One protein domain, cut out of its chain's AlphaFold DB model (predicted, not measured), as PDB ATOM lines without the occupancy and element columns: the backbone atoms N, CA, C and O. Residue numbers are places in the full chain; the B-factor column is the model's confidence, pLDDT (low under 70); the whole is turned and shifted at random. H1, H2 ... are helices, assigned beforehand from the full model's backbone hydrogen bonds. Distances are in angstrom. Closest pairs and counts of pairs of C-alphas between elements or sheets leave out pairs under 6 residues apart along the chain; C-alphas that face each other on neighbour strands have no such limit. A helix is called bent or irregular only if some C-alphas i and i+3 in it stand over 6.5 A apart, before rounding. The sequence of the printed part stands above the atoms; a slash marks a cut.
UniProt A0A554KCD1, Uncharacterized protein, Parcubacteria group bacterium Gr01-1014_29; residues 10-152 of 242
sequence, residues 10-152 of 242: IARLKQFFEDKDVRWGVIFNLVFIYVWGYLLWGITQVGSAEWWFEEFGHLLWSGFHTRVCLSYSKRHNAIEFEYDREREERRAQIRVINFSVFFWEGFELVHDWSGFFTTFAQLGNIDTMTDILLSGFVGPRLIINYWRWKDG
ATOM      1  N   ILE A  10     -30.545 -28.328   5.783       78.62
ATOM      2  CA  ILE A  10     -31.836 -28.218   5.087       78.62
ATOM      3  C   ILE A  10     -32.619 -26.993   5.574       78.62
ATOM      4  O   ILE A  10     -33.136 -26.237   4.758       78.62
ATOM      5  N   ALA A  11     -32.659 -26.743   6.886       72.88
ATOM      6  CA  ALA A  11     -33.352 -25.580   7.437       72.88
ATOM      7  C   ALA A  11     -32.678 -24.255   7.040       72.88
ATOM      8  O   ALA A  11     -33.370 -23.293   6.726       72.88
ATOM      9  N   ARG A  12     -31.339 -24.219   6.958       72.19
ATOM     10  CA  ARG A  12     -30.592 -23.063   6.424       72.19
ATOM     11  C   ARG A  12     -30.891 -22.801   4.952       72.19
ATOM     12  O   ARG A  12     -31.035 -21.651   4.557       72.19
ATOM     13  N   LEU A  13     -30.995 -23.860   4.154       70.00
ATOM     14  CA  LEU A  13     -31.319 -23.780   2.730       70.00
ATOM     15  C   LEU A  13     -32.757 -23.300   2.505       70.00
ATOM     16  O   LEU A  13     -33.001 -22.428   1.677       70.00
ATOM     17  N   LYS A  14     -33.700 -23.814   3.299       71.19
ATOM     18  CA  LYS A  14     -35.090 -23.356   3.291       71.19
ATOM     19  C   LYS A  14     -35.188 -21.879   3.673       71.19
ATOM     20  O   LYS A  14     -35.795 -21.110   2.943       71.19
ATOM     21  N   GLN A  15     -34.511 -21.470   4.745       75.94
ATOM     22  CA  GLN A  15     -34.467 -20.072   5.174       75.94
ATOM     23  C   GLN A  15     -33.812 -19.156   4.124       75.94
ATOM     24  O   GLN A  15     -34.243 -18.020   3.943       75.94
ATOM     25  N   PHE A  16     -32.803 -19.647   3.398       72.38
ATOM     26  CA  PHE A  16     -32.184 -18.921   2.289       72.38
ATOM     27  C   PHE A  16     -33.177 -18.662   1.148       72.38
ATOM     28  O   PHE A  16     -33.279 -17.534   0.677       72.38
ATOM     29  N   PHE A  17     -33.962 -19.666   0.749       73.50
ATOM     30  CA  PHE A  17     -35.008 -19.505  -0.269       73.50
ATOM     31  C   PHE A  17     -36.283 -18.816   0.243       73.50
ATOM     32  O   PHE A  17     -37.116 -18.405  -0.560       73.50
ATOM     33  N   GLU A  18     -36.463 -18.654   1.552       75.62
ATOM     34  CA  GLU A  18     -37.535 -17.819   2.103       75.62
ATOM     35  C   GLU A  18     -37.231 -16.319   1.951       75.62
ATOM     36  O   GLU A  18     -38.165 -15.508   1.900       75.62
ATOM     37  N   ASP A  19     -35.962 -15.928   1.779       78.12
ATOM     38  CA  ASP A  19     -35.593 -14.544   1.480       78.12
ATOM     39  C   ASP A  19     -36.202 -14.112   0.132       78.12
ATOM     40  O   ASP A  19     -36.085 -14.776  -0.903       78.12
ATOM     41  N   LYS A  20     -36.929 -12.992   0.155       77.19
ATOM     42  CA  LYS A  20     -37.616 -12.442  -1.016       77.19
ATOM     43  C   LYS A  20     -36.616 -12.063  -2.111       77.19
ATOM     44  O   LYS A  20     -36.901 -12.305  -3.280       77.19
ATOM     45  N   ASP A  21     -35.458 -11.520  -1.748       74.81
ATOM     46  CA  ASP A  21     -34.444 -11.077  -2.709       74.81
ATOM     47  C   ASP A  21     -33.781 -12.275  -3.400       74.81
ATOM     48  O   ASP A  21     -33.542 -12.244  -4.608       74.81
ATOM     49  N   VAL A  22     -33.569 -13.370  -2.660       78.19
ATOM     50  CA  VAL A  22     -33.068 -14.639  -3.212       78.19
ATOM     51  C   VAL A  22     -34.070 -15.223  -4.204       78.19
ATOM     52  O   VAL A  22     -33.682 -15.594  -5.309       78.19
ATOM     53  N   ARG A  23     -35.363 -15.254  -3.860       82.00
ATOM     54  CA  ARG A  23     -36.410 -15.752  -4.769       82.00
ATOM     55  C   ARG A  23     -36.482 -14.957  -6.063       82.00
ATOM     56  O   ARG A  23     -36.521 -15.563  -7.127       82.00
ATOM     57  N   TRP A  24     -36.451 -13.628  -5.990       82.06
ATOM     58  CA  TRP A  24     -36.428 -12.799  -7.198       82.06
ATOM     59  C   TRP A  24     -35.165 -13.014  -8.025       82.06
ATOM     60  O   TRP A  24     -35.260 -13.047  -9.247       82.06
ATOM     61  N   GLY A  25     -34.010 -13.219  -7.387       85.62
ATOM     62  CA  GLY A  25     -32.778 -13.579  -8.088       85.62
ATOM     63  C   GLY A  25     -32.878 -14.910  -8.827       85.62
ATOM     64  O   GLY A  25     -32.460 -14.998  -9.978       85.62
ATOM     65  N   VAL A  26     -33.476 -15.928  -8.206       86.56
ATOM     66  CA  VAL A  26     -33.715 -17.230  -8.849       86.56
ATOM     67  C   VAL A  26     -34.694 -17.091 -10.010       86.56
ATOM     68  O   VAL A  26     -34.394 -17.553 -11.105       86.56
ATOM     69  N   ILE A  27     -35.831 -16.419  -9.802       88.62
ATOM     70  CA  ILE A  27     -36.839 -16.205 -10.851       88.62
ATOM     71  C   ILE A  27     -36.226 -15.457 -12.036       88.62
ATOM     72  O   ILE A  27     -36.401 -15.884 -13.171       88.62
ATOM     73  N   PHE A  28     -35.475 -14.384 -11.778       90.44
ATOM     74  CA  PHE A  28     -34.795 -13.628 -12.827       90.44
ATOM     75  C   PHE A  28     -33.850 -14.516 -13.640       90.44
ATOM     76  O   PHE A  28     -33.904 -14.486 -14.862       90.44
ATOM     77  N   ASN A  29     -33.031 -15.342 -12.982       89.62
ATOM     78  CA  ASN A  29     -32.111 -16.242 -13.679       89.62
ATOM     79  C   ASN A  29     -32.840 -17.324 -14.486       89.62
ATOM     80  O   ASN A  29     -32.427 -17.620 -15.599       89.62
ATOM     81  N   LEU A  30     -33.939 -17.883 -13.972       89.75
ATOM     82  CA  LEU A  30     -34.740 -18.860 -14.717       89.75
ATOM     83  C   LEU A  30     -35.390 -18.238 -15.957       89.75
ATOM     84  O   LEU A  30     -35.350 -18.833 -17.029       89.75
ATOM     85  N   VAL A  31     -35.955 -17.034 -15.823       90.75
ATOM     86  CA  VAL A  31     -36.512 -16.286 -16.959       90.75
ATOM     87  C   VAL A  31     -35.415 -15.946 -17.960       90.75
ATOM     88  O   VAL A  31     -35.636 -16.087 -19.158       90.75
ATOM     89  N   PHE A  32     -34.238 -15.546 -17.477       89.50
ATOM     90  CA  PHE A  32     -33.102 -15.236 -18.330       89.50
ATOM     91  C   PHE A  32     -32.683 -16.443 -19.172       89.50
ATOM     92  O   PHE A  32     -32.689 -16.369 -20.394       89.50
ATOM     93  N   ILE A  33     -32.411 -17.575 -18.519       86.44
ATOM     94  CA  ILE A  33     -32.005 -18.820 -19.184       86.44
ATOM     95  C   ILE A  33     -33.073 -19.283 -20.180       86.44
ATOM     96  O   ILE A  33     -32.736 -19.766 -21.250       86.44
ATOM     97  N   TYR A  34     -34.358 -19.136 -19.857       86.12
ATOM     98  CA  TYR A  34     -35.422 -19.560 -20.762       86.12
ATOM     99  C   TYR A  34     -35.567 -18.647 -21.986       86.12
ATOM    100  O   TYR A  34     -35.644 -19.128 -23.111       86.12
ATOM    101  N   VAL A  35     -35.622 -17.329 -21.784       87.44
ATOM    102  CA  VAL A  35     -35.846 -16.381 -22.884       87.44
ATOM    103  C   VAL A  35     -34.584 -16.233 -23.728       87.44
ATOM    104  O   VAL A  35     -34.639 -16.457 -24.931       87.44
ATOM    105  N   TRP A  36     -33.454 -15.909 -23.102       85.00
ATOM    106  CA  TRP A  36     -32.194 -15.644 -23.797       85.00
ATOM    107  C   TRP A  36     -31.407 -16.922 -24.084       85.00
ATOM    108  O   TRP A  36     -30.937 -17.103 -25.193       85.00
ATOM    109  N   GLY A  37     -31.359 -17.860 -23.135       76.81
ATOM    110  CA  GLY A  37     -30.601 -19.105 -23.302       76.81
ATOM    111  C   GLY A  37     -31.299 -20.225 -24.085       76.81
ATOM    112  O   GLY A  37     -30.648 -21.199 -24.440       76.81
ATOM    113  N   TYR A  38     -32.616 -20.155 -24.320       78.38
ATOM    114  CA  TYR A  38     -33.351 -21.239 -24.992       78.38
ATOM    115  C   TYR A  38     -34.237 -20.763 -26.144       78.38
ATOM    116  O   TYR A  38     -34.177 -21.348 -27.219       78.38
ATOM    117  N   LEU A  39     -35.069 -19.732 -25.952       81.12
ATOM    118  CA  LEU A  39     -35.985 -19.278 -27.008       81.12
ATOM    119  C   LEU A  39     -35.285 -18.506 -28.128       81.12
ATOM    120  O   LEU A  39     -35.651 -18.672 -29.288       81.12
ATOM    121  N   LEU A  40     -34.333 -17.639 -27.779       77.50
ATOM    122  CA  LEU A  40     -33.553 -16.880 -28.762       77.50
ATOM    123  C   LEU A  40     -32.421 -17.721 -29.366       77.50
ATOM    124  O   LEU A  40     -32.038 -17.505 -30.517       77.50
ATOM    125  N   TRP A  41     -31.979 -18.748 -28.641       69.69
ATOM    126  CA  TRP A  41     -30.920 -19.645 -29.079       69.69
ATOM    127  C   TRP A  41     -31.280 -20.363 -30.383       69.69
ATOM    128  O   TRP A  41     -32.194 -21.187 -30.441       69.69
ATOM    129  N   GLY A  42     -30.530 -20.076 -31.447       64.81
ATOM    130  CA  GLY A  42     -30.669 -20.744 -32.745       64.81
ATOM    131  C   GLY A  42     -31.665 -20.105 -33.718       64.81
ATOM    132  O   GLY A  42     -31.770 -20.581 -34.848       64.81
ATOM    133  N   ILE A  43     -32.352 -19.025 -33.331       71.19
ATOM    134  CA  ILE A  43     -33.151 -18.198 -34.258       71.19
ATOM    135  C   ILE A  43     -32.492 -16.853 -34.571       71.19
ATOM    136  O   ILE A  43     -32.886 -16.186 -35.529       71.19
ATOM    137  N   THR A  44     -31.493 -16.456 -33.786       73.56
ATOM    138  CA  THR A  44     -30.800 -15.183 -33.936       73.56
ATOM    139  C   THR A  44     -29.804 -15.229 -35.092       73.56
ATOM    140  O   THR A  44     -29.025 -16.165 -35.274       73.56
ATOM    141  N   GLN A  45     -29.870 -14.198 -35.933       78.94
ATOM    142  CA  GLN A  45     -28.863 -13.910 -36.951       78.94
ATOM    143  C   GLN A  45     -28.183 -12.598 -36.583       78.94
ATOM    144  O   GLN A  45     -28.874 -11.630 -36.264       78.94
ATOM    145  N   VAL A  46     -26.853 -12.534 -36.655       80.06
ATOM    146  CA  VAL A  46     -26.102 -11.316 -36.315       80.06
ATOM    147  C   VAL A  46     -26.671 -10.105 -37.068       80.06
ATOM    148  O   VAL A  46     -26.835 -10.128 -38.288       80.06
ATOM    149  N   GLY A  47     -26.991  -9.042 -36.329       78.75
ATOM    150  CA  GLY A  47     -27.589  -7.809 -36.853       78.75
ATOM    151  C   GLY A  47     -29.120  -7.810 -36.979       78.75
ATOM    152  O   GLY A  47     -29.689  -6.757 -37.271       78.75
ATOM    153  N   SER A  48     -29.792  -8.941 -36.742       85.81
ATOM    154  CA  SER A  48     -31.260  -9.023 -36.673       85.81
ATOM    155  C   SER A  48     -31.826  -8.343 -35.418       85.81
ATOM    156  O   SER A  48     -31.098  -7.997 -34.484       85.81
ATOM    157  N   ALA A  49     -33.145  -8.128 -35.388       86.44
ATOM    158  CA  ALA A  49     -33.810  -7.559 -34.216       86.44
ATOM    159  C   ALA A  49     -33.768  -8.526 -33.024       86.44
ATOM    160  O   ALA A  49     -33.612  -8.102 -31.880       86.44
ATOM    161  N   GLU A  50     -33.874  -9.819 -33.309       85.56
ATOM    162  CA  GLU A  50     -33.764 -10.916 -32.361       85.56
ATOM    163  C   GLU A  50     -32.370 -10.939 -31.733       85.56
ATOM    164  O   GLU A  50     -32.265 -11.060 -30.517       85.56
ATOM    165  N   TRP A  51     -31.320 -10.720 -32.533       85.50
ATOM    166  CA  TRP A  51     -29.944 -10.610 -32.044       85.50
ATOM    167  C   TRP A  51     -29.750  -9.395 -31.130       85.50
ATOM    168  O   TRP A  51     -29.261  -9.521 -30.018       85.50
ATOM    169  N   TRP A  52     -30.242  -8.209 -31.499       87.88
ATOM    170  CA  TRP A  52     -30.178  -7.058 -30.581       87.88
ATOM    171  C   TRP A  52     -30.970  -7.268 -29.284       87.88
ATOM    172  O   TRP A  52     -30.629  -6.705 -28.239       87.88
ATOM    173  N   PHE A  53     -32.048  -8.049 -29.342       89.56
ATOM    174  CA  PHE A  53     -32.795  -8.435 -28.155       89.56
ATOM    175  C   PHE A  53     -32.028  -9.457 -27.306       89.56
ATOM    176  O   PHE A  53     -32.081  -9.366 -26.078       89.56
ATOM    177  N   GLU A  54     -31.276 -10.362 -27.931       85.75
ATOM    178  CA  GLU A  54     -30.339 -11.276 -27.278       85.75
ATOM    179  C   GLU A  54     -29.246 -10.500 -26.522       85.75
ATOM    180  O   GLU A  54     -29.164 -10.583 -25.296       85.75
ATOM    181  N   GLU A  55     -28.555  -9.596 -27.214       87.25
ATOM    182  CA  GLU A  55     -27.532  -8.678 -26.691       87.25
ATOM    183  C   GLU A  55     -28.033  -7.820 -25.512       87.25
ATOM    184  O   GLU A  55     -27.343  -7.559 -24.517       87.25
ATOM    185  N   PHE A  56     -29.299  -7.396 -25.563       89.94
ATOM    186  CA  PHE A  56     -29.931  -6.699 -24.443       89.94
ATOM    187  C   PHE A  56     -30.007  -7.570 -23.177       89.94
ATOM    188  O   PHE A  56     -29.902  -7.052 -22.058       89.94
ATOM    189  N   GLY A  57     -30.128  -8.886 -23.332       89.00
ATOM    190  CA  GLY A  57     -30.016  -9.862 -22.256       89.00
ATOM    191  C   GLY A  57     -28.661  -9.822 -21.561       89.00
ATOM    192  O   GLY A  57     -28.620  -9.716 -20.332       89.00
ATOM    193  N   HIS A  58     -27.567  -9.819 -22.323       88.06
ATOM    194  CA  HIS A  58     -26.195  -9.722 -21.805       88.06
ATOM    195  C   HIS A  58     -26.013  -8.457 -20.949       88.06
ATOM    196  O   HIS A  58     -25.467  -8.490 -19.835       88.06
ATOM    197  N   LEU A  59     -26.590  -7.332 -21.385       91.00
ATOM    198  CA  LEU A  59     -26.614  -6.086 -20.611       91.00
ATOM    199  C   LEU A  59     -27.478  -6.187 -19.341       91.00
ATOM    200  O   LEU A  59     -27.053  -5.758 -18.260       91.00
ATOM    201  N   LEU A  60     -28.692  -6.738 -19.442       91.00
ATOM    202  CA  LEU A  60     -29.617  -6.871 -18.312       91.00
ATOM    203  C   LEU A  60     -29.070  -7.795 -17.226       91.00
ATOM    204  O   LEU A  60     -29.131  -7.462 -16.039       91.00
ATOM    205  N   TRP A  61     -28.543  -8.950 -17.616       90.94
ATOM    206  CA  TRP A  61     -28.082  -9.972 -16.691       90.94
ATOM    207  C   TRP A  61     -26.837  -9.528 -15.937       90.94
ATOM    208  O   TRP A  61     -26.803  -9.596 -14.702       90.94
ATOM    209  N   SER A  62     -25.845  -8.995 -16.650       91.88
ATOM    210  CA  SER A  62     -24.634  -8.444 -16.036       91.88
ATOM    211  C   SER A  62     -24.956  -7.245 -15.139       91.88
ATOM    212  O   SER A  62     -24.437  -7.136 -14.019       91.88
ATOM    213  N   GLY A  63     -25.883  -6.380 -15.557       91.75
ATOM    214  CA  GLY A  63     -26.365  -5.266 -14.750       91.75
ATOM    215  C   GLY A  63     -27.056  -5.730 -13.462       91.75
ATOM    216  O   GLY A  63     -26.719  -5.279 -12.359       91.75
ATOM    217  N   PHE A  64     -27.981  -6.683 -13.566       91.50
ATOM    218  CA  PHE A  64     -28.669  -7.265 -12.416       91.50
ATOM    219  C   PHE A  64     -27.676  -7.861 -11.407       91.50
ATOM    220  O   PHE A  64     -27.705  -7.502 -10.226       91.50
ATOM    221  N   HIS A  65     -26.737  -8.691 -11.863       90.50
ATOM    222  CA  HIS A  65     -25.748  -9.319 -10.986       90.50
ATOM    223  C   HIS A  65     -24.754  -8.314 -10.395       90.50
ATOM    224  O   HIS A  65     -24.363  -8.451  -9.231       90.50
ATOM    225  N   THR A  66     -24.418  -7.246 -11.122       92.44
ATOM    226  CA  THR A  66     -23.633  -6.127 -10.577       92.44
ATOM    227  C   THR A  66     -24.377  -5.457  -9.431       92.44
ATOM    228  O   THR A  66     -23.813  -5.255  -8.353       92.44
ATOM    229  N   ARG A  67     -25.671  -5.174  -9.605       91.00
ATOM    230  CA  ARG A  67     -26.510  -4.596  -8.549       91.00
ATOM    231  C   ARG A  67     -26.576  -5.510  -7.325       91.00
ATOM    232  O   ARG A  67     -26.485  -5.010  -6.200       91.00
ATOM    233  N   VAL A  68     -26.739  -6.818  -7.522       89.06
ATOM    234  CA  VAL A  68     -26.756  -7.809  -6.433       89.06
ATOM    235  C   VAL A  68     -25.421  -7.810  -5.687       89.06
ATOM    236  O   VAL A  68     -25.419  -7.670  -4.464       89.06
ATOM    237  N   CYS A  69     -24.290  -7.871  -6.396       89.81
ATOM    238  CA  CYS A  69     -22.954  -7.827  -5.794       89.81
ATOM    239  C   CYS A  69     -22.741  -6.561  -4.957       89.81
ATOM    240  O   CYS A  69     -22.297  -6.643  -3.812       89.81
ATOM    241  N   LEU A  70     -23.099  -5.395  -5.496       88.50
ATOM    242  CA  LEU A  70     -22.960  -4.123  -4.789       88.50
ATOM    243  C   LEU A  70     -23.881  -4.047  -3.561       88.50
ATOM    244  O   LEU A  70     -23.463  -3.580  -2.502       88.50
ATOM    245  N   SER A  71     -25.113  -4.552  -3.664       86.75
ATOM    246  CA  SER A  71     -26.066  -4.624  -2.542       86.75
ATOM    247  C   SER A  71     -25.571  -5.534  -1.434       86.75
ATOM    248  O   SER A  71     -25.631  -5.169  -0.258       86.75
ATOM    249  N   TYR A  72     -25.016  -6.682  -1.807       84.88
ATOM    250  CA  TYR A  72     -24.404  -7.608  -0.873       84.88
ATOM    251  C   TYR A  72     -23.202  -6.973  -0.162       84.88
ATOM    252  O   TYR A  72     -23.150  -6.984   1.070       84.88
ATOM    253  N   SER A  73     -22.274  -6.351  -0.903       80.06
ATOM    254  CA  SER A  73     -21.129  -5.647  -0.309       80.06
ATOM    255  C   SER A  73     -21.576  -4.512   0.613       80.06
ATOM    256  O   SER A  73     -21.085  -4.421   1.735       80.06
ATOM    257  N   LYS A  74     -22.569  -3.703   0.224       75.62
ATOM    258  CA  LYS A  74     -23.101  -2.619   1.068       75.62
ATOM    259  C   LYS A  74     -23.761  -3.136   2.353       75.62
ATOM    260  O   LYS A  74     -23.671  -2.478   3.383       75.62
ATOM    261  N   ARG A  75     -24.415  -4.306   2.314       77.44
ATOM    262  CA  ARG A  75     -25.095  -4.909   3.475       77.44
ATOM    263  C   ARG A  75     -24.132  -5.613   4.432       77.44
ATOM    264  O   ARG A  75     -24.280  -5.474   5.642       77.44
ATOM    265  N   HIS A  76     -23.174  -6.374   3.906       75.06
ATOM    266  CA  HIS A  76     -22.325  -7.266   4.705       75.06
ATOM    267  C   HIS A  76     -20.912  -6.725   4.960       75.06
ATOM    268  O   HIS A  76     -20.302  -7.095   5.960       75.06
ATOM    269  N   ASN A  77     -20.424  -5.822   4.107       69.62
ATOM    270  CA  ASN A  77     -19.114  -5.171   4.202       69.62
ATOM    271  C   ASN A  77     -19.284  -3.641   4.211       69.62
ATOM    272  O   ASN A  77     -18.593  -2.921   3.497       69.62
ATOM    273  N   ALA A  78     -20.262  -3.139   4.975       63.94
ATOM    274  CA  ALA A  78     -20.659  -1.728   4.949       63.94
ATOM    275  C   ALA A  78     -19.491  -0.766   5.230       63.94
ATOM    276  O   ALA A  78     -19.408   0.293   4.617       63.94
ATOM    277  N   ILE A  79     -18.573  -1.155   6.126       51.00
ATOM    278  CA  ILE A  79     -17.408  -0.344   6.505       51.00
ATOM    279  C   ILE A  79     -16.413  -0.266   5.343       51.00
ATOM    280  O   ILE A  79     -15.939   0.813   5.001       51.00
ATOM    281  N   GLU A  80     -16.104  -1.403   4.723       56.72
ATOM    282  CA  GLU A  80     -15.215  -1.478   3.567       56.72
ATOM    283  C   GLU A  80     -15.818  -0.767   2.351       56.72
ATOM    284  O   GLU A  80     -15.101  -0.073   1.640       56.72
ATOM    285  N   PHE A  81     -17.132  -0.884   2.147       62.09
ATOM    286  CA  PHE A  81     -17.850  -0.219   1.061       62.09
ATOM    287  C   PHE A  81     -17.874   1.309   1.217       62.09
ATOM    288  O   PHE A  81     -17.814   2.024   0.223       62.09
ATOM    289  N   GLU A  82     -17.963   1.818   2.448       60.94
ATOM    290  CA  GLU A  82     -17.944   3.257   2.740       60.94
ATOM    291  C   GLU A  82     -16.527   3.849   2.639       60.94
ATOM    292  O   GLU A  82     -16.365   4.973   2.172       60.94
ATOM    293  N   TYR A  83     -15.499   3.087   3.029       53.62
ATOM    294  CA  TYR A  83     -14.107   3.553   3.048       53.62
ATOM    295  C   TYR A  83     -13.364   3.356   1.715       53.62
ATOM    296  O   TYR A  83     -12.547   4.191   1.341       53.62
ATOM    297  N   ASP A  84     -13.633   2.264   0.992       65.50
ATOM    298  CA  ASP A  84     -12.952   1.893  -0.256       65.50
ATOM    299  C   ASP A  84     -13.962   1.387  -1.302       65.50
ATOM    300  O   ASP A  84     -13.929   0.251  -1.793       65.50
ATOM    301  N   ARG A  85     -14.910   2.272  -1.626       71.38
ATOM    302  CA  ARG A  85     -15.995   2.013  -2.580       71.38
ATOM    303  C   ARG A  85     -15.477   1.578  -3.949       71.38
ATOM    304  O   ARG A  85     -16.016   0.648  -4.539       71.38
ATOM    305  N   GLU A  86     -14.419   2.222  -4.442       76.56
ATOM    306  CA  GLU A  86     -13.857   1.949  -5.770       76.56
ATOM    307  C   GLU A  86     -13.300   0.523  -5.871       76.56
ATOM    308  O   GLU A  86     -13.440  -0.140  -6.903       76.56
ATOM    309  N   ARG A  87     -12.682   0.010  -4.801       78.81
ATOM    310  CA  ARG A  87     -12.231  -1.380  -4.751       78.81
ATOM    311  C   ARG A  87     -13.394  -2.360  -4.709       78.81
ATOM    312  O   ARG A  87     -13.328  -3.384  -5.386       78.81
ATOM    313  N   GLU A  88     -14.436  -2.081  -3.931       81.62
ATOM    314  CA  GLU A  88     -15.622  -2.943  -3.878       81.62
ATOM    315  C   GLU A  88     -16.383  -2.951  -5.213       81.62
ATOM    316  O   GLU A  88     -16.799  -4.014  -5.670       81.62
ATOM    317  N   GLU A  89     -16.476  -1.813  -5.901       87.06
ATOM    318  CA  GLU A  89     -17.046  -1.718  -7.251       87.06
ATOM    319  C   GLU A  89     -16.213  -2.496  -8.277       87.06
ATOM    320  O   GLU A  89     -16.774  -3.275  -9.047       87.06
ATOM    321  N   ARG A  90     -14.875  -2.388  -8.240       86.31
ATOM    322  CA  ARG A  90     -13.989  -3.204  -9.090       86.31
ATOM    323  C   ARG A  90     -14.127  -4.697  -8.810       86.31
ATOM    324  O   ARG A  90     -14.155  -5.496  -9.738       86.31
ATOM    325  N   ARG A  91     -14.242  -5.095  -7.541       88.62
ATOM    326  CA  ARG A  91     -14.475  -6.497  -7.159       88.62
ATOM    327  C   ARG A  91     -15.808  -7.014  -7.677       88.62
ATOM    328  O   ARG A  91     -15.856  -8.145  -8.153       88.62
ATOM    329  N   ALA A  92     -16.869  -6.214  -7.575       89.62
ATOM    330  CA  ALA A  92     -18.170  -6.557  -8.133       89.62
ATOM    331  C   ALA A  92     -18.069  -6.738  -9.653       89.62
ATOM    332  O   ALA A  92     -18.494  -7.770 -10.161       89.62
ATOM    333  N   GLN A  93     -17.418  -5.803 -10.350       89.94
ATOM    334  CA  GLN A  93     -17.215  -5.886 -11.794       89.94
ATOM    335  C   GLN A  93     -16.421  -7.136 -12.201       89.94
ATOM    336  O   GLN A  93     -16.879  -7.876 -13.058       89.94
ATOM    337  N   ILE A  94     -15.285  -7.429 -11.557       90.00
ATOM    338  CA  ILE A  94     -14.475  -8.623 -11.866       90.00
ATOM    339  C   ILE A  94     -15.275  -9.911 -11.649       90.00
ATOM    340  O   ILE A  94     -15.194 -10.832 -12.453       90.00
ATOM    341  N   ARG A  95     -16.069  -9.994 -10.573       90.06
ATOM    342  CA  ARG A  95     -16.915 -11.171 -10.323       90.06
ATOM    343  C   ARG A  95     -17.979 -11.344 -11.395       90.06
ATOM    344  O   ARG A  95     -18.216 -12.469 -11.814       90.06
ATOM    345  N   VAL A  96     -18.603 -10.249 -11.819       89.75
ATOM    346  CA  VAL A  96     -19.618 -10.286 -12.871       89.75
ATOM    347  C   VAL A  96     -18.991 -10.621 -14.214       89.75
ATOM    348  O   VAL A  96     -19.556 -11.457 -14.898       89.75
ATOM    349  N   ILE A  97     -17.814 -10.087 -14.556       86.44
ATOM    350  CA  ILE A  97     -17.055 -10.505 -15.747       86.44
ATOM    351  C   ILE A  97     -16.786 -12.011 -15.689       86.44
ATOM    352  O   ILE A  97     -17.124 -12.727 -16.616       86.44
ATOM    353  N   ASN A  98     -16.261 -12.525 -14.575       85.69
ATOM    354  CA  ASN A  98     -16.003 -13.960 -14.435       85.69
ATOM    355  C   ASN A  98     -17.268 -14.816 -14.595       85.69
ATOM    356  O   ASN A  98     -17.191 -15.933 -15.094       85.69
ATOM    357  N   PHE A  99     -18.426 -14.312 -14.172       82.56
ATOM    358  CA  PHE A  99     -19.675 -15.066 -14.210       82.56
ATOM    359  C   PHE A  99     -20.441 -14.915 -15.537       82.56
ATOM    360  O   PHE A  99     -21.010 -15.884 -16.012       82.56
ATOM    361  N   SER A 100     -20.431 -13.736 -16.157       80.06
ATOM    362  CA  SER A 100     -21.049 -13.502 -17.472       80.06
ATOM    363  C   SER A 100     -20.116 -13.936 -18.596       80.06
ATOM    364  O   SER A 100     -20.420 -14.838 -19.349       80.06
ATOM    365  N   VAL A 101     -18.921 -13.368 -18.663       77.62
ATOM    366  CA  VAL A 101     -18.039 -13.547 -19.818       77.62
ATOM    367  C   VAL A 101     -17.358 -14.910 -19.841       77.62
ATOM    368  O   VAL A 101     -17.060 -15.417 -20.906       77.62
ATOM    369  N   PHE A 102     -17.048 -15.514 -18.694       76.38
ATOM    370  CA  PHE A 102     -16.326 -16.795 -18.709       76.38
ATOM    371  C   PHE A 102     -17.228 -17.995 -18.453       76.38
ATOM    372  O   PHE A 102     -17.007 -19.053 -19.034       76.38
ATOM    373  N   PHE A 103     -18.215 -17.861 -17.567       78.12
ATOM    374  CA  PHE A 103     -19.092 -18.980 -17.236       78.12
ATOM    375  C   PHE A 103     -20.282 -19.092 -18.192       78.12
ATOM    376  O   PHE A 103     -20.573 -20.205 -18.617       78.12
ATOM    377  N   TRP A 104     -20.945 -17.982 -18.536       78.12
ATOM    378  CA  TRP A 104     -22.063 -18.009 -19.482       78.12
ATOM    379  C   TRP A 104     -21.569 -18.255 -20.910       78.12
ATOM    380  O   TRP A 104     -21.864 -19.322 -21.425       78.12
ATOM    381  N   GLU A 105     -20.688 -17.418 -21.470       73.94
ATOM    382  CA  GLU A 105     -20.088 -17.666 -22.807       73.94
ATOM    383  C   GLU A 105     -19.432 -19.048 -22.919       73.94
ATOM    384  O   GLU A 105     -19.508 -19.722 -23.940       73.94
ATOM    385  N   GLY A 106     -18.765 -19.500 -21.848       72.62
ATOM    386  CA  GLY A 106     -18.159 -20.828 -21.811       72.62
ATOM    387  C   GLY A 106     -19.197 -21.951 -21.850       72.62
ATOM    388  O   GLY A 106     -18.944 -22.997 -22.446       72.62
ATOM    389  N   PHE A 107     -20.359 -21.748 -21.224       76.38
ATOM    390  CA  PHE A 107     -21.496 -22.656 -21.340       76.38
ATOM    391  C   PHE A 107     -22.067 -22.639 -22.757       76.38
ATOM    392  O   PHE A 107     -22.371 -23.715 -23.268       76.38
ATOM    393  N   GLU A 108     -22.139 -21.471 -23.400       71.19
ATOM    394  CA  GLU A 108     -22.569 -21.370 -24.796       71.19
ATOM    395  C   GLU A 108     -21.643 -22.142 -25.717       71.19
ATOM    396  O   GLU A 108     -22.072 -23.136 -26.294       71.19
ATOM    397  N   LEU A 109     -20.344 -21.853 -25.677       72.12
ATOM    398  CA  LEU A 109     -19.322 -22.569 -26.445       72.12
ATOM    399  C   LEU A 109     -19.412 -24.098 -26.312       72.12
ATOM    400  O   LEU A 109     -19.261 -24.829 -27.294       72.12
ATOM    401  N   VAL A 110     -19.637 -24.604 -25.093       72.50
ATOM    402  CA  VAL A 110     -19.804 -26.046 -24.846       72.50
ATOM    403  C   VAL A 110     -21.111 -26.568 -25.442       72.50
ATOM    404  O   VAL A 110     -21.135 -27.665 -26.006       72.50
ATOM    405  N   HIS A 111     -22.194 -25.809 -25.311       70.56
ATOM    406  CA  HIS A 111     -23.494 -26.144 -25.873       70.56
ATOM    407  C   HIS A 111     -23.453 -26.172 -27.411       70.56
ATOM    408  O   HIS A 111     -23.996 -27.100 -28.013       70.56
ATOM    409  N   ASP A 112     -22.710 -25.278 -28.054       67.38
ATOM    410  CA  ASP A 112     -22.599 -25.219 -29.517       67.38
ATOM    411  C   ASP A 112     -21.749 -26.357 -30.064       67.38
ATOM    412  O   ASP A 112     -22.093 -26.989 -31.064       67.38
ATOM    413  N   TRP A 113     -20.670 -26.694 -29.354       66.12
ATOM    414  CA  TRP A 113     -19.862 -27.878 -29.648       66.12
ATOM    415  C   TRP A 113     -20.629 -29.190 -29.484       66.12
ATOM    416  O   TRP A 113     -20.229 -30.201 -30.062       66.12
ATOM    417  N   SER A 114     -21.725 -29.202 -28.723       67.19
ATOM    418  CA  SER A 114     -22.521 -30.413 -28.509       67.19
ATOM    419  C   SER A 114     -23.372 -30.814 -29.722       67.19
ATOM    420  O   SER A 114     -23.815 -31.961 -29.792       67.19
ATOM    421  N   GLY A 115     -23.605 -29.901 -30.675       61.22
ATOM    422  CA  GLY A 115     -24.383 -30.159 -31.892       61.22
ATOM    423  C   GLY A 115     -25.882 -30.405 -31.665       61.22
ATOM    424  O   GLY A 115     -26.569 -30.842 -32.587       61.22
ATOM    425  N   PHE A 116     -26.400 -30.148 -30.458       57.28
ATOM    426  CA  PHE A 116     -27.812 -30.360 -30.112       57.28
ATOM    427  C   PHE A 116     -28.780 -29.388 -30.810       57.28
ATOM    428  O   PHE A 116     -29.959 -29.709 -30.952       57.28
ATOM    429  N   PHE A 117     -28.296 -28.234 -31.276       54.91
ATOM    430  CA  PHE A 117     -29.074 -27.227 -31.999       54.91
ATOM    431  C   PHE A 117     -28.268 -26.696 -33.190       54.91
ATOM    432  O   PHE A 117     -27.045 -26.604 -33.127       54.91
ATOM    433  N   THR A 118     -28.941 -26.342 -34.288       49.41
ATOM    434  CA  THR A 118     -28.313 -25.632 -35.413       49.41
ATOM    435  C   THR A 118     -28.010 -24.196 -34.993       49.41
ATOM    436  O   THR A 118     -28.909 -23.358 -34.967       49.41
ATOM    437  N   THR A 119     -26.762 -23.912 -34.631       51.78
ATOM    438  CA  THR A 119     -26.302 -22.581 -34.227       51.78
ATOM    439  C   THR A 119     -26.002 -21.723 -35.456       51.78
ATOM    440  O   THR A 119     -25.055 -21.967 -36.199       51.78
ATOM    441  N   PHE A 120     -26.852 -20.720 -35.703       50.62
ATOM    442  CA  PHE A 120     -26.700 -19.769 -36.814       50.62
ATOM    443  C   PHE A 120     -26.015 -18.448 -36.405       50.62
ATOM    444  O   PHE A 120     -25.510 -17.749 -37.283       50.62
ATOM    445  N   ALA A 121     -25.949 -18.123 -35.106       48.16
ATOM    446  CA  ALA A 121     -25.431 -16.841 -34.607       48.16
ATOM    447  C   ALA A 121     -23.898 -16.807 -34.405       48.16
ATOM    448  O   ALA A 121     -23.261 -15.799 -34.693       48.16
ATOM    449  N   GLN A 122     -23.269 -17.927 -34.035       50.03
ATOM    450  CA  GLN A 122     -21.919 -17.905 -33.441       50.03
ATOM    451  C   GLN A 122     -20.746 -18.172 -34.395       50.03
ATOM    452  O   GLN A 122     -19.638 -18.504 -33.974       50.03
ATOM    453  N   LEU A 123     -20.929 -18.013 -35.707       51.25
ATOM    454  CA  LEU A 123     -19.804 -18.145 -36.647       51.25
ATOM    455  C   LEU A 123     -18.957 -16.860 -36.758       51.25
ATOM    456  O   LEU A 123     -18.008 -16.819 -37.544       51.25
ATOM    457  N   GLY A 124     -19.274 -15.808 -35.993       54.56
ATOM    458  CA  GLY A 124     -18.644 -14.495 -36.109       54.56
ATOM    459  C   GLY A 124     -17.951 -14.012 -34.835       54.56
ATOM    460  O   GLY A 124     -18.569 -13.894 -33.791       54.56
ATOM    461  N   ASN A 125     -16.706 -13.547 -34.974       66.75
ATOM    462  CA  ASN A 125     -15.943 -12.807 -33.949       66.75
ATOM    463  C   ASN A 125     -16.649 -11.516 -33.446       66.75
ATOM    464  O   ASN A 125     -16.149 -10.835 -32.558       66.75
ATOM    465  N   ILE A 126     -17.768 -11.127 -34.066       77.69
ATOM    466  CA  ILE A 126     -18.538  -9.918 -33.745       77.69
ATOM    467  C   ILE A 126     -19.537 -10.180 -32.614       77.69
ATOM    468  O   ILE A 126     -19.668  -9.319 -31.752       77.69
ATOM    469  N   ASP A 127     -20.188 -11.341 -32.619       77.62
ATOM    470  CA  ASP A 127     -21.205 -11.772 -31.648       77.62
ATOM    471  C   ASP A 127     -20.583 -11.853 -30.248       77.62
ATOM    472  O   ASP A 127     -20.703 -10.922 -29.456       77.62
ATOM    473  N   THR A 128     -19.648 -12.791 -30.078       78.12
ATOM    474  CA  THR A 128     -18.868 -12.972 -28.846       78.12
ATOM    475  C   THR A 128     -18.185 -11.686 -28.359       78.12
ATOM    476  O   THR A 128     -18.042 -11.444 -27.161       78.12
ATOM    477  N   MET A 129     -17.711 -10.823 -29.266       82.75
ATOM    478  CA  MET A 129     -17.104  -9.553 -28.853       82.75
ATOM    479  C   MET A 129     -18.145  -8.565 -28.315       82.75
ATOM    480  O   MET A 129     -17.843  -7.824 -27.373       82.75
ATOM    481  N   THR A 130     -19.345  -8.539 -28.889       86.31
ATOM    482  CA  THR A 130     -20.456  -7.701 -28.426       86.31
ATOM    483  C   THR A 130     -20.950  -8.195 -27.068       86.31
ATOM    484  O   THR A 130     -21.003  -7.383 -26.136       86.31
ATOM    485  N   ASP A 131     -21.083  -9.508 -26.881       85.00
ATOM    486  CA  ASP A 131     -21.438 -10.109 -25.594       85.00
ATOM    487  C   ASP A 131     -20.435  -9.757 -24.496       85.00
ATOM    488  O   ASP A 131     -20.811  -9.292 -23.411       85.00
ATOM    489  N   ILE A 132     -19.132  -9.881 -24.780       85.06
ATOM    490  CA  ILE A 132     -18.053  -9.495 -23.859       85.06
ATOM    491  C   ILE A 132     -18.145  -8.008 -23.502       85.06
ATOM    492  O   ILE A 132     -17.965  -7.629 -22.337       85.06
ATOM    493  N   LEU A 133     -18.400  -7.141 -24.485       88.38
ATOM    494  CA  LEU A 133     -18.499  -5.700 -24.266       88.38
ATOM    495  C   LEU A 133     -19.716  -5.351 -23.406       88.38
ATOM    496  O   LEU A 133     -19.583  -4.600 -22.428       88.38
ATOM    497  N   LEU A 134     -20.884  -5.903 -23.726       89.00
ATOM    498  CA  LEU A 134     -22.123  -5.625 -23.011       89.00
ATOM    499  C   LEU A 134     -22.105  -6.215 -21.602       89.00
ATOM    500  O   LEU A 134     -22.370  -5.489 -20.636       89.00
ATOM    501  N   SER A 135     -21.705  -7.476 -21.469       87.25
ATOM    502  CA  SER A 135     -21.652  -8.197 -20.198       87.25
ATOM    503  C   SER A 135     -20.510  -7.753 -19.290       87.25
ATOM    504  O   SER A 135     -20.679  -7.598 -18.078       87.25
ATOM    505  N   GLY A 136     -19.321  -7.549 -19.855       83.94
ATOM    506  CA  GLY A 136     -18.112  -7.290 -19.080       83.94
ATOM    507  C   GLY A 136     -17.897  -5.817 -18.733       83.94
ATOM    508  O   GLY A 136     -17.313  -5.492 -17.690       83.94
ATOM    509  N   PHE A 137     -18.386  -4.907 -19.578       87.31
ATOM    510  CA  PHE A 137     -18.095  -3.480 -19.454       87.31
ATOM    511  C   PHE A 137     -19.348  -2.624 -19.336       87.31
ATOM    512  O   PHE A 137     -19.482  -1.902 -18.344       87.31
ATOM    513  N   VAL A 138     -20.255  -2.671 -20.313       91.50
ATOM    514  CA  VAL A 138     -21.367  -1.711 -20.401       91.50
ATOM    515  C   VAL A 138     -22.368  -1.916 -19.265       91.50
ATOM    516  O   VAL A 138     -22.588  -0.986 -18.485       91.50
ATOM    517  N   GLY A 139     -22.918  -3.121 -19.108       91.25
ATOM    518  CA  GLY A 139     -23.896  -3.445 -18.065       91.25
ATOM    519  C   GLY A 139     -23.389  -3.134 -16.650       91.25
ATOM    520  O   GLY A 139     -24.022  -2.345 -15.932       91.25
ATOM    521  N   PRO A 140     -22.208  -3.642 -16.239       91.62
ATOM    522  CA  PRO A 140     -21.649  -3.344 -14.925       91.62
ATOM    523  C   PRO A 140     -21.407  -1.849 -14.696       91.62
ATOM    524  O   PRO A 140     -21.749  -1.310 -13.638       91.62
ATOM    525  N   ARG A 141     -20.856  -1.144 -15.690       89.88
ATOM    526  CA  ARG A 141     -20.522   0.281 -15.568       89.88
ATOM    527  C   ARG A 141     -21.770   1.155 -15.497       89.88
ATOM    528  O   ARG A 141     -21.781   2.098 -14.705       89.88
ATOM    529  N   LEU A 142     -22.826   0.833 -16.247       91.00
ATOM    530  CA  LEU A 142     -24.123   1.512 -16.153       91.00
ATOM    531  C   LEU A 142     -24.685   1.436 -14.733       91.00
ATOM    532  O   LEU A 142     -25.070   2.458 -14.164       91.00
ATOM    533  N   ILE A 143     -24.664   0.253 -14.121       92.94
ATOM    534  CA  ILE A 143     -25.191   0.055 -12.767       92.94
ATOM    535  C   ILE A 143     -24.331   0.736 -11.707       92.94
ATOM    536  O   ILE A 143     -24.880   1.388 -10.817       92.94
ATOM    537  N   ILE A 144     -23.002   0.639 -11.809       89.12
ATOM    538  CA  ILE A 144     -22.076   1.342 -10.909       89.12
ATOM    539  C   ILE A 144     -22.309   2.854 -10.990       89.12
ATOM    540  O   ILE A 144     -22.450   3.513  -9.958       89.12
ATOM    541  N   ASN A 145     -22.411   3.407 -12.198       85.31
ATOM    542  CA  ASN A 145     -22.650   4.834 -12.401       85.31
ATOM    543  C   ASN A 145     -24.021   5.267 -11.875       85.31
ATOM    544  O   ASN A 145     -24.107   6.277 -11.179       85.31
ATOM    545  N   TYR A 146     -25.075   4.488 -12.132       85.56
ATOM    546  CA  TYR A 146     -26.405   4.740 -11.581       85.56
ATOM    547  C   TYR A 146     -26.396   4.734 -10.044       85.56
ATOM    548  O   TYR A 146     -26.975   5.616  -9.411       85.56
ATOM    549  N   TRP A 147     -25.698   3.782  -9.422       82.06
ATOM    550  CA  TRP A 147     -25.549   3.715  -7.966       82.06
ATOM    551  C   TRP A 147     -24.784   4.898  -7.394       82.06
ATOM    552  O   TRP A 147     -25.174   5.454  -6.369       82.06
ATOM    553  N   ARG A 148     -23.697   5.289  -8.051       75.38
ATOM    554  CA  ARG A 148     -22.908   6.463  -7.685       75.38
ATOM    555  C   ARG A 148     -23.732   7.742  -7.790       75.38
ATOM    556  O   ARG A 148     -23.745   8.516  -6.839       75.38
ATOM    557  N   TRP A 149     -24.496   7.911  -8.871       74.56
ATOM    558  CA  TRP A 149     -25.449   9.013  -9.029       74.56
ATOM    559  C   TRP A 149     -26.500   9.029  -7.911       74.56
ATOM    560  O   TRP A 149     -26.664  10.048  -7.245       74.56
ATOM    561  N   LYS A 150     -27.147   7.887  -7.641       74.75
ATOM    562  CA  LYS A 150     -28.156   7.745  -6.578       74.75
ATOM    563  C   LYS A 150     -27.602   8.074  -5.189       74.75
ATOM    564  O   LYS A 150     -28.308   8.647  -4.367       74.75
ATOM    565  N   ASP A 151     -26.353   7.704  -4.923       65.69
ATOM    566  CA  ASP A 151     -25.674   7.990  -3.659       65.69
ATOM    567  C   ASP A 151     -25.071   9.415  -3.611       65.69
ATOM    568  O   ASP A 151     -24.401   9.762  -2.639       65.69
ATOM    569  N   GLY A 152     -25.279  10.252  -4.637       58.47
ATOM    570  CA  GLY A 152     -24.756  11.623  -4.700       58.47
ATOM    571  C   GLY A 152     -23.246  11.721  -4.953       58.47
ATOM    572  O   GLY A 152     -22.660  12.792  -4.803       58.47
TER     573      GLY A 152
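AT A GLANCE: This is residues 10 to 152 of the 242 residues of an uncharacterized protein of Parcubacteria group bacterium Gr01-1014_29 (UniProt A0A554KCD1). What shape do these atoms make? The longest helix, H5, packs with H3 and arm H6a of the bent H6 in an up-and-down bundle, each running against the one before it; H2 folds back beside H3, and residues 10 to 16 of H1 stick out. What is it made of? The 143 printed residues, all helix by class, hold six named helices, H1 to H6 in order, and no named strand. The whole is compact, with a radius of gyration of the C-alphas of 16.8 A and spans of 49 by 38 by 23 A.

IN THESE COORDINATES: Where is the longest helix? H5, residues 85 to 113, runs 40.5 A from C-alpha 85 at (-15.995, 2.013, -2.580). What precedes and follows it? H1 is residues 10 to 18, H2 20 to 39 (26.9 A), H3 49 to 76 (40.6 A) and H4 78 to 83. H6, residues 127 to 150, was assigned as one helix by its hydrogen bonds but is bent, with C-alphas 136 and 139 7.0 A apart; its arms are H6a, residues 127 to 136, and H6b, residues 139 to 150, with C-alpha 150 at (-28.156, 7.745, -6.578).

HOW THE PARTS SIT: What touches H5? Its residues 88 to 100 touch H3 at a steep tilt of 41 degrees, opposite ways; the closest C-alphas, Cys 69 and Ala 92, are 5.5 A apart. H5 and H6a form a hairpin, the closest C-alphas being those of Ile 97 and Gly 136, 4.7 A apart, and residues 89 to 96 of H5 touch H6b, where the closest C-alphas, those of Gln 93 and Pro 140, are 6.0 A apart. What else touches H3, and where is H1? H3 also touches H6a, the closest C-alphas being those of His 58 and Ser 135, 5.1 A apart, H6b, with those of Gly 63 and Gly 139 4.5 A apart, H2 in a hairpin, with those of Trp 36 and Glu 54 5.9 A apart, and, only just and only at the corner, H4, with 3 pairs of C-alphas within 8 A, the closest those of Lys 74 and Phe 81, 5.8 A apart. H1 is close to H2 but not clearly touching. Are the helix backbones complete? Every O i to N i+4 pair is within hydrogen-bond range in H1, H2, H3, H4, H6a and H6b; in H5 22 of 25 are.

THE WHOLE: Which link is long? That from H5 to H6, 13 residues; the printed part has no cut. Where is confidence low? The pLDDT is under 70 at residues 41 to 42, 77 to 84, 112 to 125 and 151 to 152.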